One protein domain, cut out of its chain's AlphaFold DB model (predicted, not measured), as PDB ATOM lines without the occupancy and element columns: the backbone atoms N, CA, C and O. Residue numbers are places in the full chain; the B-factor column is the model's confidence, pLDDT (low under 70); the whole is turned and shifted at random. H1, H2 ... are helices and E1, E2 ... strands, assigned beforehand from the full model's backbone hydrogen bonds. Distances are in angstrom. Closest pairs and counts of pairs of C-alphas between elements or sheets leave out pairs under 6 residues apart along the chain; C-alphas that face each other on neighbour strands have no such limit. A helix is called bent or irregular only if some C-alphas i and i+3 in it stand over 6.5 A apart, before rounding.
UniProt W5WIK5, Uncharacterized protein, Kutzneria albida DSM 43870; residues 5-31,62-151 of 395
ATOM      1  N   GLU A   5      67.757  97.426  22.871       87.06
ATOM      2  CA  GLU A   5      67.749  97.836  21.460       87.06
ATOM      3  C   GLU A   5      66.607  97.163  20.676       87.06
ATOM      4  O   GLU A   5      65.921  97.799  19.877       87.06
ATOM      5  N   MET A   6      66.360  95.879  20.939       90.25
ATOM      6  CA  MET A   6      65.326  95.100  20.259       90.25
ATOM      7  C   MET A   6      63.915  95.592  20.602       90.25
ATOM      8  O   MET A   6      63.040  95.601  19.735       90.25
ATOM      9  N   VAL A   7      63.705  96.017  21.851       91.50
ATOM     10  CA  VAL A   7      62.452  96.638  22.303       91.50
ATOM     11  C   VAL A   7      62.309  98.034  21.701       91.50
ATOM     12  O   VAL A   7      61.280  98.345  21.114       91.50
ATOM     13  N   ALA A   8      63.359  98.857  21.756       89.25
ATOM     14  CA  ALA A   8      63.337 100.219  21.220       89.25
ATOM     15  C   ALA A   8      63.022 100.272  19.713       89.25
ATOM     16  O   ALA A   8      62.421 101.234  19.237       89.25
ATOM     17  N   ARG A   9      63.409  99.233  18.961       87.25
ATOM     18  CA  ARG A   9      63.139  99.100  17.522       87.25
ATOM     19  C   ARG A   9      61.795  98.437  17.194       87.25
ATOM     20  O   ARG A   9      61.500  98.280  16.014       87.25
ATOM     21  N   GLY A  10      61.014  98.015  18.192       92.31
ATOM     22  CA  GLY A  10      59.732  97.320  18.008       92.31
ATOM     23  C   GLY A  10      59.842  95.859  17.549       92.31
ATOM     24  O   GLY A  10      58.835  95.167  17.438       92.31
ATOM     25  N   VAL A  11      61.057  95.340  17.332       90.44
ATOM     26  CA  VAL A  11      61.283  93.950  16.885       90.44
ATOM     27  C   VAL A  11      60.814  92.953  17.948       90.44
ATOM     28  O   VAL A  11      60.288  91.888  17.629       90.44
ATOM     29  N   ALA A  12      60.981  93.289  19.230       92.56
ATOM     30  CA  ALA A  12      60.497  92.448  20.323       92.56
ATOM     31  C   ALA A  12      58.962  92.316  20.306       92.56
ATOM     32  O   ALA A  12      58.442  91.222  20.541       92.56
ATOM     33  N   ASP A  13      58.249  93.394  19.967       92.25
ATOM     34  CA  ASP A  13      56.790  93.393  19.848       92.25
ATOM     35  C   ASP A  13      56.327  92.569  18.644       92.25
ATOM     36  O   ASP A  13      55.378  91.796  18.769       92.25
ATOM     37  N   GLU A  14      57.011  92.668  17.500       93.25
ATOM     38  CA  GLU A  14      56.738  91.845  16.313       93.25
ATOM     39  C   GLU A  14      56.847  90.345  16.622       93.25
ATOM     40  O   GLU A  14      55.920  89.586  16.337       93.25
ATOM     41  N   LEU A  15      57.920  89.914  17.292       90.56
ATOM     42  CA  LEU A  15      58.073  88.507  17.676       90.56
ATOM     43  C   LEU A  15      57.017  88.054  18.687       90.56
ATOM     44  O   LEU A  15      56.508  86.933  18.604       90.56
ATOM     45  N   LEU A  16      56.675  88.908  19.655       92.00
ATOM     46  CA  LEU A  16      55.603  88.600  20.596       92.00
ATOM     47  C   LEU A  16      54.240  88.530  19.905       92.00
ATOM     48  O   LEU A  16      53.442  87.670  20.270       92.00
ATOM     49  N   ASN A  17      53.977  89.379  18.907       92.19
ATOM     50  CA  ASN A  17      52.767  89.322  18.086       92.19
ATOM     51  C   ASN A  17      52.659  87.975  17.366       92.19
ATOM     52  O   ASN A  17      51.604  87.345  17.412       92.19
ATOM     53  N   GLU A  18      53.745  87.509  16.745       92.75
ATOM     54  CA  GLU A  18      53.774  86.206  16.070       92.75
ATOM     55  C   GLU A  18      53.506  85.051  17.041       92.75
ATOM     56  O   GLU A  18      52.741  84.133  16.736       92.75
ATOM     57  N   LEU A  19      54.093  85.105  18.239       89.56
ATOM     58  CA  LEU A  19      53.857  84.104  19.276       89.56
ATOM     59  C   LEU A  19      52.417  84.149  19.796       89.56
ATOM     60  O   LEU A  19      51.813  83.096  19.974       89.56
ATOM     61  N   ALA A  20      51.871  85.346  20.005       90.88
ATOM     62  CA  ALA A  20      50.515  85.572  20.494       90.88
ATOM     63  C   ALA A  20      49.420  85.274  19.455       90.88
ATOM     64  O   ALA A  20      48.261  85.103  19.829       90.88
ATOM     65  N   ALA A  21      49.765  85.190  18.167       92.38
ATOM     66  CA  ALA A  21      48.836  84.828  17.096       92.38
ATOM     67  C   ALA A  21      48.444  83.338  17.109       92.38
ATOM     68  O   ALA A  21      47.592  82.905  16.328       92.38
ATOM     69  N   ARG A  22      49.062  82.526  17.974       94.50
ATOM     70  CA  ARG A  22      48.750  81.104  18.088       94.50
ATOM     71  C   ARG A  22      47.373  80.888  18.736       94.50
ATOM     72  O   ARG A  22      46.963  81.638  19.619       94.50
ATOM     73  N   PRO A  23      46.640  79.824  18.362       91.81
ATOM     74  CA  PRO A  23      45.317  79.562  18.931       91.81
ATOM     75  C   PRO A  23      45.364  79.164  20.414       91.81
ATOM     76  O   PRO A  23      44.360  79.275  21.113       91.81
ATOM     77  N   ASP A  24      46.516  78.688  20.899       92.62
ATOM     78  CA  ASP A  24      46.732  78.276  22.287       92.62
ATOM     79  C   ASP A  24      47.297  79.392  23.182       92.62
ATOM     80  O   ASP A  24      47.660  79.125  24.331       92.62
ATOM     81  N   THR A  25      47.367  80.632  22.690       94.25
ATOM     82  CA  THR A  25      47.909  81.773  23.436       94.25
ATOM     83  C   THR A  25      46.848  82.791  23.837       94.25
ATOM     84  O   THR A  25      45.868  83.011  23.130       94.25
ATOM     85  N   ILE A  26      47.063  83.438  24.983       93.00
ATOM     86  CA  ILE A  26      46.346  84.643  25.409       93.00
ATOM     87  C   ILE A  26      47.393  85.705  25.712       93.00
ATOM     88  O   ILE A  26      48.302  85.464  26.502       93.00
ATOM     89  N   ARG A  27      47.281  86.873  25.082       91.44
ATOM     90  CA  ARG A  27      48.182  87.996  25.334       91.44
ATOM     91  C   ARG A  27      47.557  88.967  26.326       91.44
ATOM     92  O   ARG A  27      46.422  89.390  26.108       91.44
ATOM     93  N   SER A  28      48.326  89.334  27.351       88.31
ATOM     94  CA  SER A  28      48.038  90.493  28.199       88.31
ATOM     95  C   SER A  28      48.187  91.752  27.354       88.31
ATOM     96  O   SER A  28      49.261  91.999  26.805       88.31
ATOM     97  N   LEU A  29      47.113  92.525  27.217       81.69
ATOM     98  CA  LEU A  29      47.189  93.840  26.596       81.69
ATOM     99  C   LEU A  29      47.422  94.890  27.690       81.69
ATOM    100  O   LEU A  29      46.743  94.855  28.726       81.69
ATOM    101  N   PRO A  30      48.360  95.833  27.498       77.25
ATOM    102  CA  PRO A  30      48.451  96.977  28.387       77.25
ATOM    103  C   PRO A  30      47.151  97.785  28.294       77.25
ATOM    104  O   PRO A  30      46.557  97.915  27.218       77.25
ATOM    105  N   ARG A  31      46.691  98.354  29.417       72.12
ATOM    106  CA  ARG A  31      45.617  99.354  29.365       72.12
ATOM    107  C   ARG A  31      46.136 100.517  28.525       72.12
ATOM    108  O   ARG A  31      47.172 101.091  28.845       72.12
ATOM    109  N   ASP A  62      45.340  97.750  38.377       75.62
ATOM    110  CA  ASP A  62      46.468  98.041  37.469       75.62
ATOM    111  C   ASP A  62      47.510  96.909  37.337       75.62
ATOM    112  O   ASP A  62      48.394  96.995  36.477       75.62
ATOM    113  N   SER A  63      47.415  95.829  38.125       87.38
ATOM    114  CA  SER A  63      48.370  94.715  38.022       87.38
ATOM    115  C   SER A  63      48.143  93.888  36.751       87.38
ATOM    116  O   SER A  63      47.025  93.752  36.251       87.38
ATOM    117  N   VAL A  64      49.211  93.283  36.218       91.25
ATOM    118  CA  VAL A  64      49.115  92.377  35.058       91.25
ATOM    119  C   VAL A  64      48.161  91.205  35.317       91.25
ATOM    120  O   VAL A  64      47.457  90.766  34.409       91.25
ATOM    121  N   ALA A  65      48.111  90.714  36.558       91.12
ATOM    122  CA  ALA A  65      47.249  89.609  36.938       91.12
ATOM    123  C   ALA A  65      45.772  90.032  36.934       91.12
ATOM    124  O   ALA A  65      44.957  89.316  36.358       91.12
ATOM    125  N   ASP A  66      45.444  91.209  37.476       89.56
ATOM    126  CA  ASP A  66      44.076  91.748  37.454       89.56
ATOM    127  C   ASP A  66      43.570  91.909  36.019       89.56
ATOM    128  O   ASP A  66      42.477  91.452  35.687       89.56
ATOM    129  N   ARG A  67      44.392  92.481  35.126       89.62
ATOM    130  CA  ARG A  67      44.007  92.674  33.716       89.62
ATOM    131  C   ARG A  67      43.763  91.354  32.990       89.62
ATOM    132  O   ARG A  67      42.846  91.258  32.178       89.62
ATOM    133  N   LEU A  68      44.561  90.329  33.286       90.50
ATOM    134  CA  LEU A  68      44.339  88.992  32.740       90.50
ATOM    135  C   LEU A  68      43.035  88.384  33.270       90.50
ATOM    136  O   LEU A  68      42.285  87.804  32.486       90.50
ATOM    137  N   VAL A  69      42.733  88.543  34.564       89.88
ATOM    138  CA  VAL A  69      41.465  88.082  35.150       89.88
ATOM    139  C   VAL A  69      40.277  88.800  34.509       89.88
ATOM    140  O   VAL A  69      39.338  88.118  34.106       89.88
ATOM    141  N   GLU A  70      40.337  90.124  34.327       88.12
ATOM    142  CA  GLU A  70      39.314  90.918  33.620       88.12
ATOM    143  C   GLU A  70      39.116  90.451  32.166       88.12
ATOM    144  O   GLU A  70      37.995  90.419  31.660       88.12
ATOM    145  N   GLN A  71      40.194  90.067  31.477       87.50
ATOM    146  CA  GLN A  71      40.134  89.602  30.089       87.50
ATOM    147  C   GLN A  71      39.467  88.223  29.952       87.50
ATOM    148  O   GLN A  71      38.882  87.922  28.910       87.50
ATOM    149  N   ILE A  72      39.574  87.378  30.979       86.44
ATOM    150  CA  ILE A  72      39.044  86.006  30.980       86.44
ATOM    151  C   ILE A  72      37.641  85.954  31.594       86.44
ATOM    152  O   ILE A  72      36.770  85.239  31.100       86.44
ATOM    153  N   SER A  73      37.415  86.724  32.655       79.75
ATOM    154  CA  SER A  73      36.167  86.765  33.409       79.75
ATOM    155  C   SER A  73      35.317  87.927  32.909       79.75
ATOM    156  O   SER A  73      35.649  89.086  33.126       79.75
ATOM    157  N   CYS A  74      34.174  87.654  32.273       55.81
ATOM    158  CA  CYS A  74      33.251  88.693  31.792       55.81
ATOM    159  C   CYS A  74      32.495  89.452  32.916       55.81
ATOM    160  O   CYS A  74      31.341  89.837  32.725       55.81
ATOM    161  N   GLY A  75      33.093  89.655  34.093       56.59
ATOM    162  CA  GLY A  75      32.464  90.350  35.213       56.59
ATOM    163  C   GLY A  75      33.422  90.625  36.370       56.59
ATOM    164  O   GLY A  75      34.254  89.791  36.710       56.59
ATOM    165  N   SER A  76      33.266  91.800  36.980       53.00
ATOM    166  CA  SER A  76      33.996  92.272  38.157       53.00
ATOM    167  C   SER A  76      33.567  91.500  39.410       53.00
ATOM    168  O   SER A  76      32.601  91.878  40.081       53.00
ATOM    169  N   GLY A  77      34.244  90.387  39.693       57.19
ATOM    170  CA  GLY A  77      34.164  89.710  40.983       57.19
ATOM    171  C   GLY A  77      35.015  90.423  42.035       57.19
ATOM    172  O   GLY A  77      35.952  91.146  41.712       57.19
ATOM    173  N   ASP A  78      34.688  90.218  43.311       64.00
ATOM    174  CA  ASP A  78      35.530  90.621  44.444       64.00
ATOM    175  C   ASP A  78      36.740  89.663  44.516       64.00
ATOM    176  O   ASP A  78      36.732  88.662  45.238       64.00
ATOM    177  N   HIS A  79      37.728  89.896  43.648       63.59
ATOM    178  CA  HIS A  79      38.925  89.067  43.499       63.59
ATOM    179  C   HIS A  79      39.888  89.329  44.664       63.59
ATOM    180  O   HIS A  79      40.458  90.411  44.784       63.59
ATOM    181  N   ARG A  80      40.076  88.345  45.556       74.94
ATOM    182  CA  ARG A  80      41.003  88.486  46.702       74.94
ATOM    183  C   ARG A  80      42.472  88.297  46.314       74.94
ATOM    184  O   ARG A  80      43.333  88.838  47.002       74.94
ATOM    185  N   ASP A  81      42.756  87.507  45.276       89.88
ATOM    186  CA  ASP A  81      44.106  87.298  44.738       89.88
ATOM    187  C   ASP A  81      44.034  86.915  43.247       89.88
ATOM    188  O   ASP A  81      43.716  85.763  42.926       89.88
ATOM    189  N   PRO A  82      44.357  87.837  42.326       91.00
ATOM    190  CA  PRO A  82      44.172  87.611  40.895       91.00
ATOM    191  C   PRO A  82      45.015  86.446  40.363       91.00
ATOM    192  O   PRO A  82      44.620  85.779  39.411       91.00
ATOM    193  N   ILE A  83      46.157  86.124  40.980       92.81
ATOM    194  CA  ILE A  83      46.993  85.000  40.531       92.81
ATOM    195  C   ILE A  83      46.336  83.657  40.888       92.81
ATOM    196  O   ILE A  83      46.459  82.689  40.132       92.81
ATOM    197  N   VAL A  84      45.624  83.587  42.017       92.31
ATOM    198  CA  VAL A  84      44.841  82.395  42.384       92.31
ATOM    199  C   VAL A  84      43.699  82.198  41.395       92.31
ATOM    200  O   VAL A  84      43.513  81.083  40.909       92.31
ATOM    201  N   ASP A  85      43.011  83.277  41.027       91.19
ATOM    202  CA  ASP A  85      41.912  83.224  40.061       91.19
ATOM    203  C   ASP A  85      42.403  82.772  38.675       91.19
ATOM    204  O   ASP A  85      41.796  81.900  38.050       91.19
ATOM    205  N   LEU A  86      43.571  83.251  38.228       92.19
ATOM    206  CA  LEU A  86      44.215  82.766  36.999       92.19
ATOM    207  C   LEU A  86      44.579  81.276  37.059       92.19
ATOM    208  O   LEU A  86      44.514  80.585  36.041       92.19
ATOM    209  N   ALA A  87      44.979  80.763  38.226       92.00
ATOM    210  CA  ALA A  87      45.286  79.344  38.392       92.00
ATOM    211  C   ALA A  87      44.028  78.456  38.323       92.00
ATOM    212  O   ALA A  87      44.129  77.287  37.942       92.00
ATOM    213  N   GLU A  88      42.863  78.991  38.697       90.25
ATOM    214  CA  GLU A  88      41.580  78.274  38.721       90.25
ATOM    215  C   GLU A  88      40.774  78.406  37.416       90.25
ATOM    216  O   GLU A  88      39.943  77.538  37.126       90.25
ATOM    217  N   ALA A  89      41.051  79.430  36.602       91.56
ATOM    218  CA  ALA A  89      40.345  79.710  35.355       91.56
ATOM    219  C   ALA A  89      40.384  78.522  34.373       91.56
ATOM    220  O   ALA A  89      41.441  78.087  33.898       91.56
ATOM    221  N   ALA A  90      39.207  77.995  34.025       91.00
ATOM    222  CA  ALA A  90      39.083  76.841  33.135       91.00
ATOM    223  C   ALA A  90      39.500  77.180  31.694       91.00
ATOM    224  O   ALA A  90      40.028  76.328  30.977       91.00
ATOM    225  N   GLU A  91      39.311  78.434  31.294       91.06
ATOM    226  CA  GLU A  91      39.637  79.003  29.990       91.06
ATOM    227  C   GLU A  91      41.144  78.991  29.718       91.06
ATOM    228  O   GLU A  91      41.557  78.914  28.560       91.06
ATOM    229  N   LEU A  92      41.967  79.033  30.771       93.19
ATOM    230  CA  LEU A  92      43.427  79.044  30.687       93.19
ATOM    231  C   LEU A  92      44.064  77.656  30.638       93.19
ATOM    232  O   LEU A  92      45.279  77.544  30.451       93.19
ATOM    233  N   ARG A  93      43.275  76.587  30.771       93.50
ATOM    234  CA  ARG A  93      43.818  75.228  30.789       93.50
ATOM    235  C   ARG A  93      44.577  74.910  29.504       93.50
ATOM    236  O   ARG A  93      44.069  75.081  28.399       93.50
ATOM    237  N   GLY A  94      45.827  74.483  29.671       93.00
ATOM    238  CA  GLY A  94      46.767  74.171  28.589       93.00
ATOM    239  C   GLY A  94      47.247  75.377  27.766       93.00
ATOM    240  O   GLY A  94      48.111  75.213  26.894       93.00
ATOM    241  N   ARG A  95      46.742  76.587  28.042       95.31
ATOM    242  CA  ARG A  95      47.081  77.805  27.298       95.31
ATOM    243  C   ARG A  95      48.404  78.414  27.746       95.31
ATOM    244  O   ARG A  95      48.928  78.121  28.823       95.31
ATOM    245  N   VAL A  96      48.946  79.274  26.891       95.62
ATOM    246  CA  VAL A  96      50.141  80.072  27.163       95.62
ATOM    247  C   VAL A  96      49.748  81.543  27.290       95.62
ATOM    248  O   VAL A  96      49.263  82.153  26.343       95.62
ATOM    249  N   ILE A  97      49.978  82.111  28.464       95.44
ATOM    250  CA  ILE A  97      49.816  83.531  28.750       95.44
ATOM    251  C   ILE A  97      51.088  84.246  28.299       95.44
ATOM    252  O   ILE A  97      52.176  83.919  28.772       95.44
ATOM    253  N   VAL A  98      50.963  85.201  27.385       95.75
ATOM    254  CA  VAL A  98      52.075  85.991  26.851       95.75
ATOM    255  C   VAL A  98      52.038  87.388  27.463       95.75
ATOM    256  O   VAL A  98      51.017  88.073  27.378       95.75
ATOM    257  N   VAL A  99      53.151  87.800  28.070       94.94
ATOM    258  CA  VAL A  99      53.306  89.094  28.749       94.94
ATOM    259  C   VAL A  99      54.559  89.800  28.230       94.94
ATOM    260  O   VAL A  99      55.650  89.220  28.234       94.94
ATOM    261  N   SER A 100      54.403  91.055  27.814       95.06
ATOM    262  CA  SER A 100      55.508  91.949  27.458       95.06
ATOM    263  C   SER A 100      55.897  92.764  28.693       95.06
ATOM    264  O   SER A 100      55.234  93.731  29.042       95.06
ATOM    265  N   GLY A 101      56.971  92.378  29.379       93.81
ATOM    266  CA  GLY A 101      57.400  93.017  30.628       93.81
ATOM    267  C   GLY A 101      57.732  94.505  30.483       93.81
ATOM    268  O   GLY A 101      57.530  95.257  31.427       93.81
ATOM    269  N   TRP A 102      58.175  94.950  29.303       93.75
ATOM    270  CA  TRP A 102      58.457  96.367  29.026       93.75
ATOM    271  C   TRP A 102      57.209  97.245  28.887       93.75
ATOM    272  O   TRP A 102      57.332  98.467  28.888       93.75
ATOM    273  N   GLU A 103      56.022  96.648  28.750       91.81
ATOM    274  CA  GLU A 103      54.740  97.365  28.737       91.81
ATOM    275  C   GLU A 103      54.138  97.475  30.152       91.81
ATOM    276  O   GLU A 103      53.113  98.130  30.343       91.81
ATOM    277  N   GLU A 104      54.758  96.836  31.151       91.44
ATOM    278  CA  GLU A 104      54.240  96.750  32.513       91.44
ATOM    279  C   GLU A 104      54.848  97.825  33.418       91.44
ATOM    280  O   GLU A 104      56.059  97.904  33.614       91.44
ATOM    281  N   ASN A 105      53.984  98.617  34.055       87.75
ATOM    282  CA  ASN A 105      54.406  99.683  34.973       87.75
ATOM    283  C   ASN A 105      54.803  99.162  36.367       87.75
ATOM    284  O   ASN A 105      55.312  99.920  37.190       87.75
ATOM    285  N   GLN A 106      54.543  97.882  36.656       90.25
ATOM    286  CA  GLN A 106      54.773  97.266  37.965       90.25
ATOM    287  C   GLN A 106      55.618  95.982  37.827       90.25
ATOM    288  O   GLN A 106      55.076  94.876  37.872       90.25
ATOM    289  N   PRO A 107      56.958  96.094  37.700       91.00
ATOM    290  CA  PRO A 107      57.868  94.948  37.566       91.00
ATOM    291  C   PRO A 107      57.691  93.870  38.645       91.00
ATOM    292  O   PRO A 107      57.804  92.673  38.378       91.00
ATOM    293  N   HIS A 108      57.388  94.288  39.878       91.44
ATOM    294  CA  HIS A 108      57.165  93.380  41.005       91.44
ATOM    295  C   HIS A 108      55.964  92.452  40.794       91.44
ATOM    296  O   HIS A 108      56.058  91.278  41.147       91.44
ATOM    297  N   GLU A 109      54.893  92.932  40.160       91.94
ATOM    298  CA  GLU A 109      53.710  92.120  39.852       91.94
ATOM    299  C   GLU A 109      53.999  91.090  38.758       91.94
ATOM    300  O   GLU A 109      53.592  89.933  38.856       91.94
ATOM    301  N   VAL A 110      54.789  91.463  37.745       92.94
ATOM    302  CA  VAL A 110      55.255  90.525  36.709       92.94
ATOM    303  C   VAL A 110      56.130  89.429  37.327       92.94
ATOM    304  O   VAL A 110      55.967  88.243  37.027       92.94
ATOM    305  N   GLY A 111      57.029  89.814  38.237       91.62
ATOM    306  CA  GLY A 111      57.842  88.883  39.016       91.62
ATOM    307  C   GLY A 111      57.003  87.950  39.893       91.62
ATOM    308  O   GLY A 111      57.247  86.741  39.919       91.62
ATOM    309  N   ALA A 112      55.986  88.489  40.571       91.81
ATOM    310  CA  ALA A 112      55.061  87.719  41.396       91.81
ATOM    311  C   ALA A 112      54.259  86.714  40.560       91.81
ATOM    312  O   ALA A 112      54.173  85.549  40.945       91.81
ATOM    313  N   LEU A 113      53.746  87.115  39.393       93.12
ATOM    314  CA  LEU A 113      53.055  86.224  38.458       93.12
ATOM    315  C   LEU A 113      53.954  85.055  38.027       93.12
ATOM    316  O   LEU A 113      53.539  83.896  38.100       93.12
ATOM    317  N   LEU A 114      55.198  85.349  37.630       92.38
ATOM    318  CA  LEU A 114      56.168  84.344  37.190       92.38
ATOM    319  C   LEU A 114      56.532  83.344  38.296       92.38
ATOM    320  O   LEU A 114      56.694  82.155  38.017       92.38
ATOM    321  N   ALA A 115      56.671  83.811  39.538       90.31
ATOM    322  CA  ALA A 115      57.042  82.967  40.668       90.31
ATOM    323  C   ALA A 115      55.853  82.168  41.231       90.31
ATOM    324  O   ALA A 115      55.988  80.985  41.545       90.31
ATOM    325  N   ARG A 116      54.681  82.801  41.366       92.69
ATOM    326  CA  ARG A 116      53.536  82.245  42.103       92.69
ATOM    327  C   ARG A 116      52.645  81.355  41.246       92.69
ATOM    328  O   ARG A 116      52.190  80.328  41.746       92.69
ATOM    329  N   LEU A 117      52.406  81.688  39.972       93.25
ATOM    330  CA  LEU A 117      51.469  80.915  39.147       93.25
ATOM    331  C   LEU A 117      51.900  79.445  38.967       93.25
ATOM    332  O   LEU A 117      51.072  78.562  39.204       93.25
ATOM    333  N   PRO A 118      53.170  79.127  38.633       91.81
ATOM    334  CA  PRO A 118      53.597  77.732  38.502       91.81
ATOM    335  C   PRO A 118      53.471  76.938  39.810       91.81
ATOM    336  O   PRO A 118      53.115  75.756  39.779       91.81
ATOM    337  N   ALA A 119      53.735  77.581  40.954       90.81
ATOM    338  CA  ALA A 119      53.590  76.977  42.276       90.81
ATOM    339  C   ALA A 119      52.119  76.663  42.590       90.81
ATOM    340  O   ALA A 119      51.797  75.514  42.894       90.81
ATOM    341  N   LEU A 120      51.218  77.633  42.407       93.00
ATOM    342  CA  LEU A 120      49.784  77.469  42.664       93.00
ATOM    343  C   LEU A 120      49.163  76.375  41.787       93.00
ATOM    344  O   LEU A 120      48.463  75.494  42.281       93.00
ATOM    345  N   VAL A 121      49.472  76.362  40.490       92.94
ATOM    346  CA  VAL A 121      48.973  75.339  39.556       92.94
ATOM    347  C   VAL A 121      49.438  73.929  39.954       92.94
ATOM    348  O   VAL A 121      48.696  72.953  39.803       92.94
ATOM    349  N   LYS A 122      50.663  73.806  40.484       90.06
ATOM    350  CA  LYS A 122      51.211  72.541  40.996       90.06
ATOM    351  C   LYS A 122      50.523  72.109  42.291       90.06
ATOM    352  O   LYS A 122      50.157  70.940  42.401       90.06
ATOM    353  N   GLU A 123      50.332  73.025  43.238       91.50
ATOM    354  CA  GLU A 123      49.641  72.770  44.511       91.50
ATOM    355  C   GLU A 123      48.198  72.308  44.303       91.50
ATOM    356  O   GLU A 123      47.720  71.412  44.996       91.50
ATOM    357  N   ARG A 124      47.524  72.851  43.285       90.81
ATOM    358  CA  ARG A 124      46.160  72.460  42.904       90.81
ATOM    359  C   ARG A 124      46.070  71.120  42.173       90.81
ATOM    360  O   ARG A 124      44.972  70.687  41.837       90.81
ATOM    361  N   GLY A 125      47.194  70.448  41.923       92.56
ATOM    362  CA  GLY A 125      47.208  69.115  41.319       92.56
ATOM    363  C   GLY A 125      46.772  69.086  39.852       92.56
ATOM    364  O   GLY A 125      46.402  68.025  39.351       92.56
ATOM    365  N   ILE A 126      46.824  70.221  39.146       92.31
ATOM    366  CA  ILE A 126      46.460  70.292  37.727       92.31
ATOM    367  C   ILE A 126      47.427  69.411  36.921       92.31
ATOM    368  O   ILE A 126      48.655  69.460  37.111       92.31
ATOM    369  N   ALA A 127      46.884  68.581  36.027       92.81
ATOM    370  CA  ALA A 127      47.672  67.682  35.190       92.81
ATOM    371  C   ALA A 127      48.615  68.486  34.276       92.81
ATOM    372  O   ALA A 127      48.202  69.527  33.772       92.81
ATOM    373  N   PRO A 128      49.860  68.037  34.014       90.88
ATOM    374  CA  PRO A 128      50.852  68.819  33.267       90.88
ATOM    375  C   PRO A 128      50.384  69.386  31.917       90.88
ATOM    376  O   PRO A 128      50.795  70.488  31.567       90.88
ATOM    377  N   ALA A 129      49.528  68.664  31.185       92.62
ATOM    378  CA  ALA A 129      48.984  69.100  29.895       92.62
ATOM    379  C   ALA A 129      47.954  70.240  30.015       92.62
ATOM    380  O   ALA A 129      47.818  71.034  29.090       92.62
ATOM    381  N   ASP A 130      47.286  70.347  31.166       94.44
ATOM    382  CA  ASP A 130      46.223  71.320  31.423       94.44
ATOM    383  C   ASP A 130      46.729  72.555  32.178       94.44
ATOM    384  O   ASP A 130      45.968  73.483  32.442       94.44
ATOM    385  N   ARG A 131      48.015  72.593  32.541       93.69
ATOM    386  CA  ARG A 131      48.595  73.715  33.284       93.69
ATOM    387  C   ARG A 131      48.664  74.961  32.402       93.69
ATOM    388  O   ARG A 131      49.251  74.874  31.319       93.69
ATOM    389  N   PRO A 132      48.153  76.119  32.857       94.62
ATOM    390  CA  PRO A 132      48.484  77.371  32.202       94.62
ATOM    391  C   PRO A 132      49.991  77.612  32.306       94.62
ATOM    392  O   PRO A 132      50.626  77.334  33.327       94.62
ATOM    393  N   ARG A 133      50.577  78.100  31.218       94.44
ATOM    394  CA  ARG A 133      52.003  78.428  31.121       94.44
ATOM    395  C   ARG A 133      52.148  79.925  30.933       94.44
ATOM    396  O   ARG A 133      51.317  80.530  30.270       94.44
ATOM    397  N   VAL A 134      53.216  80.508  31.459       94.50
ATOM    398  CA  VAL A 134      53.513  81.932  31.273       94.50
ATOM    399  C   VAL A 134      54.773  82.072  30.437       94.50
ATOM    400  O   VAL A 134      55.798  81.458  30.736       94.50
ATOM    401  N   LEU A 135      54.689  82.893  29.399       95.31
ATOM    402  CA  LEU A 135      55.818  83.379  28.630       95.31
ATOM    403  C   LEU A 135      55.942  84.883  28.866       95.31
ATOM    404  O   LEU A 135      55.141  85.664  28.360       95.31
ATOM    405  N   ILE A 136      56.971  85.277  29.614       94.94
ATOM    406  CA  ILE A 136      57.343  86.682  29.789       94.94
ATOM    407  C   ILE A 136      58.560  86.972  28.919       94.94
ATOM    408  O   ILE A 136      59.619  86.354  29.085       94.94
ATOM    409  N   ALA A 137      58.420  87.928  28.006       95.62
ATOM    410  CA  ALA A 137      59.564  88.580  27.389       95.62
ATOM    411  C   ALA A 137      59.802  89.909  28.107       95.62
ATOM    412  O   ALA A 137      58.872  90.667  28.339       95.62
ATOM    413  N   ALA A 138      61.045  90.158  28.497       95.06
ATOM    414  CA  ALA A 138      61.426  91.285  29.339       95.06
ATOM    415  C   ALA A 138      62.885  91.669  29.067       95.06
ATOM    416  O   ALA A 138      63.699  90.794  28.726       95.06
ATOM    417  N   ARG A 139      63.208  92.950  29.247       94.00
ATOM    418  CA  ARG A 139      64.572  93.451  29.455       94.00
ATOM    419  C   ARG A 139      65.009  93.127  30.878       94.00
ATOM    420  O   ARG A 139      64.191  92.763  31.720       94.00
ATOM    421  N   GLU A 140      66.301  93.243  31.165       88.69
ATOM    422  CA  GLU A 140      66.798  92.989  32.523       88.69
ATOM    423  C   GLU A 140      66.161  93.921  33.560       88.69
ATOM    424  O   GLU A 140      65.764  93.447  34.619       88.69
ATOM    425  N   GLY A 141      65.990  95.204  33.225       89.00
ATOM    426  CA  GLY A 141      65.381  96.196  34.115       89.00
ATOM    427  C   GLY A 141      63.859  96.093  34.272       89.00
ATOM    428  O   GLY A 141      63.308  96.730  35.162       89.00
ATOM    429  N   ASP A 142      63.178  95.287  33.448       92.31
ATOM    430  CA  ASP A 142      61.714  95.124  33.516       92.31
ATOM    431  C   ASP A 142      61.282  94.123  34.599       92.31
ATOM    432  O   ASP A 142      60.091  93.935  34.842       92.31
ATOM    433  N   LEU A 143      62.238  93.436  35.233       91.75
ATOM    434  CA  LEU A 143      61.992  92.479  36.305       91.75
ATOM    435  C   LEU A 143      62.846  92.831  37.530       91.75
ATOM    436  O   LEU A 143      64.000  93.230  37.381       91.75
ATOM    437  N   PRO A 144      62.332  92.631  38.757       89.81
ATOM    438  CA  PRO A 144      63.140  92.789  39.958       89.81
ATOM    439  C   PRO A 144      64.339  91.834  39.944       89.81
ATOM    440  O   PRO A 144      64.180  90.650  39.640       89.81
ATOM    441  N   GLU A 145      65.524  92.306  40.351       83.94
ATOM    442  CA  GLU A 145      66.740  91.473  40.399       83.94
ATOM    443  C   GLU A 145      66.532  90.182  41.215       83.94
ATOM    444  O   GLU A 145      67.031  89.119  40.849       83.94
ATOM    445  N   THR A 146      65.726  90.263  42.281       84.31
ATOM    446  CA  THR A 146      65.395  89.143  43.175       84.31
ATOM    447  C   THR A 146      64.654  88.003  42.485       84.31
ATOM    448  O   THR A 146      64.724  86.867  42.954       84.31
ATOM    449  N   VAL A 147      63.967  88.267  41.366       86.12
ATOM    450  CA  VAL A 147      63.268  87.227  40.606       86.12
ATOM    451  C   VAL A 147      64.277  86.207  40.100       86.12
ATOM    452  O   VAL A 147      64.080  85.018  40.312       86.12
ATOM    453  N   PHE A 148      65.389  86.641  39.504       79.44
ATOM    454  CA  PHE A 148      66.335  85.735  38.844       79.44
ATOM    455  C   PHE A 148      66.991  84.722  39.786       79.44
ATOM    456  O   PHE A 148      67.294  83.611  39.350       79.44
ATOM    457  N   ASP A 149      67.181  85.086  41.053       79.94
ATOM    458  CA  ASP A 149      67.753  84.200  42.071       79.94
ATOM    459  C   ASP A 149      66.703  83.255  42.684       79.94
ATOM    460  O   ASP A 149      67.051  82.187  43.187       79.94
ATOM    461  N   GLY A 150      65.419  83.630  42.628       78.56
ATOM    462  CA  GLY A 150      64.303  82.893  43.227       78.56
ATOM    463  C   GLY A 150      63.534  81.963  42.281       78.56
ATOM    464  O   GLY A 150      62.632  81.261  42.737       78.56
ATOM    465  N   LEU A 151      63.842  81.945  40.978       85.50
ATOM    466  CA  LEU A 151      63.132  81.091  40.018       85.50
ATOM    467  C   LEU A 151      63.470  79.607  40.206       85.50
ATOM    468  O   LEU A 151      64.631  79.198  40.141       85.50
TER     469      LEU A 151
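AT A GLANCE: This is residues 5 to 31 and 62 to 151 of the 395 residues of an uncharacterized protein of Kutzneria albida DSM 43870 (UniProt W5WIK5). A small sheet of three parallel strands forms the core, with H2 over one face and H5 over the other. On the side of H5, the helices H4, H5 and H6 make a row with H5 in the middle, and H3 packs on H4 and comes closest to H5 at its first residue, Val 64, beside Val 110. The printed part has 117 residues, with six named helices and three named strands in the order H1 H2 E1 H3 H4 E2 H5 E3 H6, and the sheet runs E1 E2 E3. The class is mostly helix. The whole is compact, with a radius of gyration of the C-alphas of 14.0 A, and rounded, spanning 40 by 32 by 29 A.

IN THESE COORDINATES: H1, residues 5 to 8, begins at C-alpha 5 (67.749, 97.836, 21.460). H2, residues 11 to 20, is 14.1 A long, and E1 is residues 25 to 27. After the cut come H3, residues 64 to 72, 12.6 A long, and H4, residues 82 to 88. E2, residues 96 to 100, is 13.0 A long. H5, residues 107 to 123, is 24.7 A long, with a kink of 27 degrees near residue 116; it is only just irregular, with C-alphas 115 and 118 6.6 A apart. E3, residues 133 to 137, is 13.2 A long. H6, residues 145 to 150, ends at C-alpha 150 (64.303, 82.893, 43.227).

HOW THE PARTS SIT: E1 and E2 are parallel at 28 degrees, with N 98 and O 26 2.8 A apart, within hydrogen-bond range. E2 and E3 are parallel at 20 degrees, with N 97 and O 133 2.7 A apart, also within range. H2 is on the sheet at a height of 9.0 A, and runs along the strands, at 16 degrees to E2 on the local plane. H5 is on the opposite face, over E2 and E3; its closest C-alphas to E3 are those of Leu 114 and Val 134, 6.9 A apart. H3 only grazes the sheet with residues 64 to 72. H5 is the hub. H4 touches it at a shallow tilt of 27 degrees, the same way, closest at the C-alphas of Ala 87 and Val 121, 5.6 A. H3 touches residues 109 to 113 of H5 at a steep tilt of 59 degrees, closest at the C-alphas of Val 64 and Val 110, 6.6 A. H3 also touches H4, closest at the C-alphas of Asp 66 and Pro 82, 5.4 A. H6 only just touches H5, with 3 pairs of C-alphas within 8 A, the closest those of Gly 111 and Val 147, 5.9 A. H1 is close to H2 but not clearly touching, with the C-alphas of Met 6 and Ala 12 5.5 A apart. Every O i to N i+4 pair is within hydrogen-bond range in H2, H3 and H4, against 11 of 13 in H5 and 1 of 2 in H6; H1 is too short for such a pair.

THE WHOLE: The two C-alphas farthest apart are those of Arg 9 and Gly 125, at 41.5 A. Residues 32 to 61 are not printed, and C-alphas 31 and 62 are 8.3 A apart across the cut. Of the links that are printed whole, none is long. The mean pLDDT of the printed part is 88.8, and residues 74 to 79 are under 70.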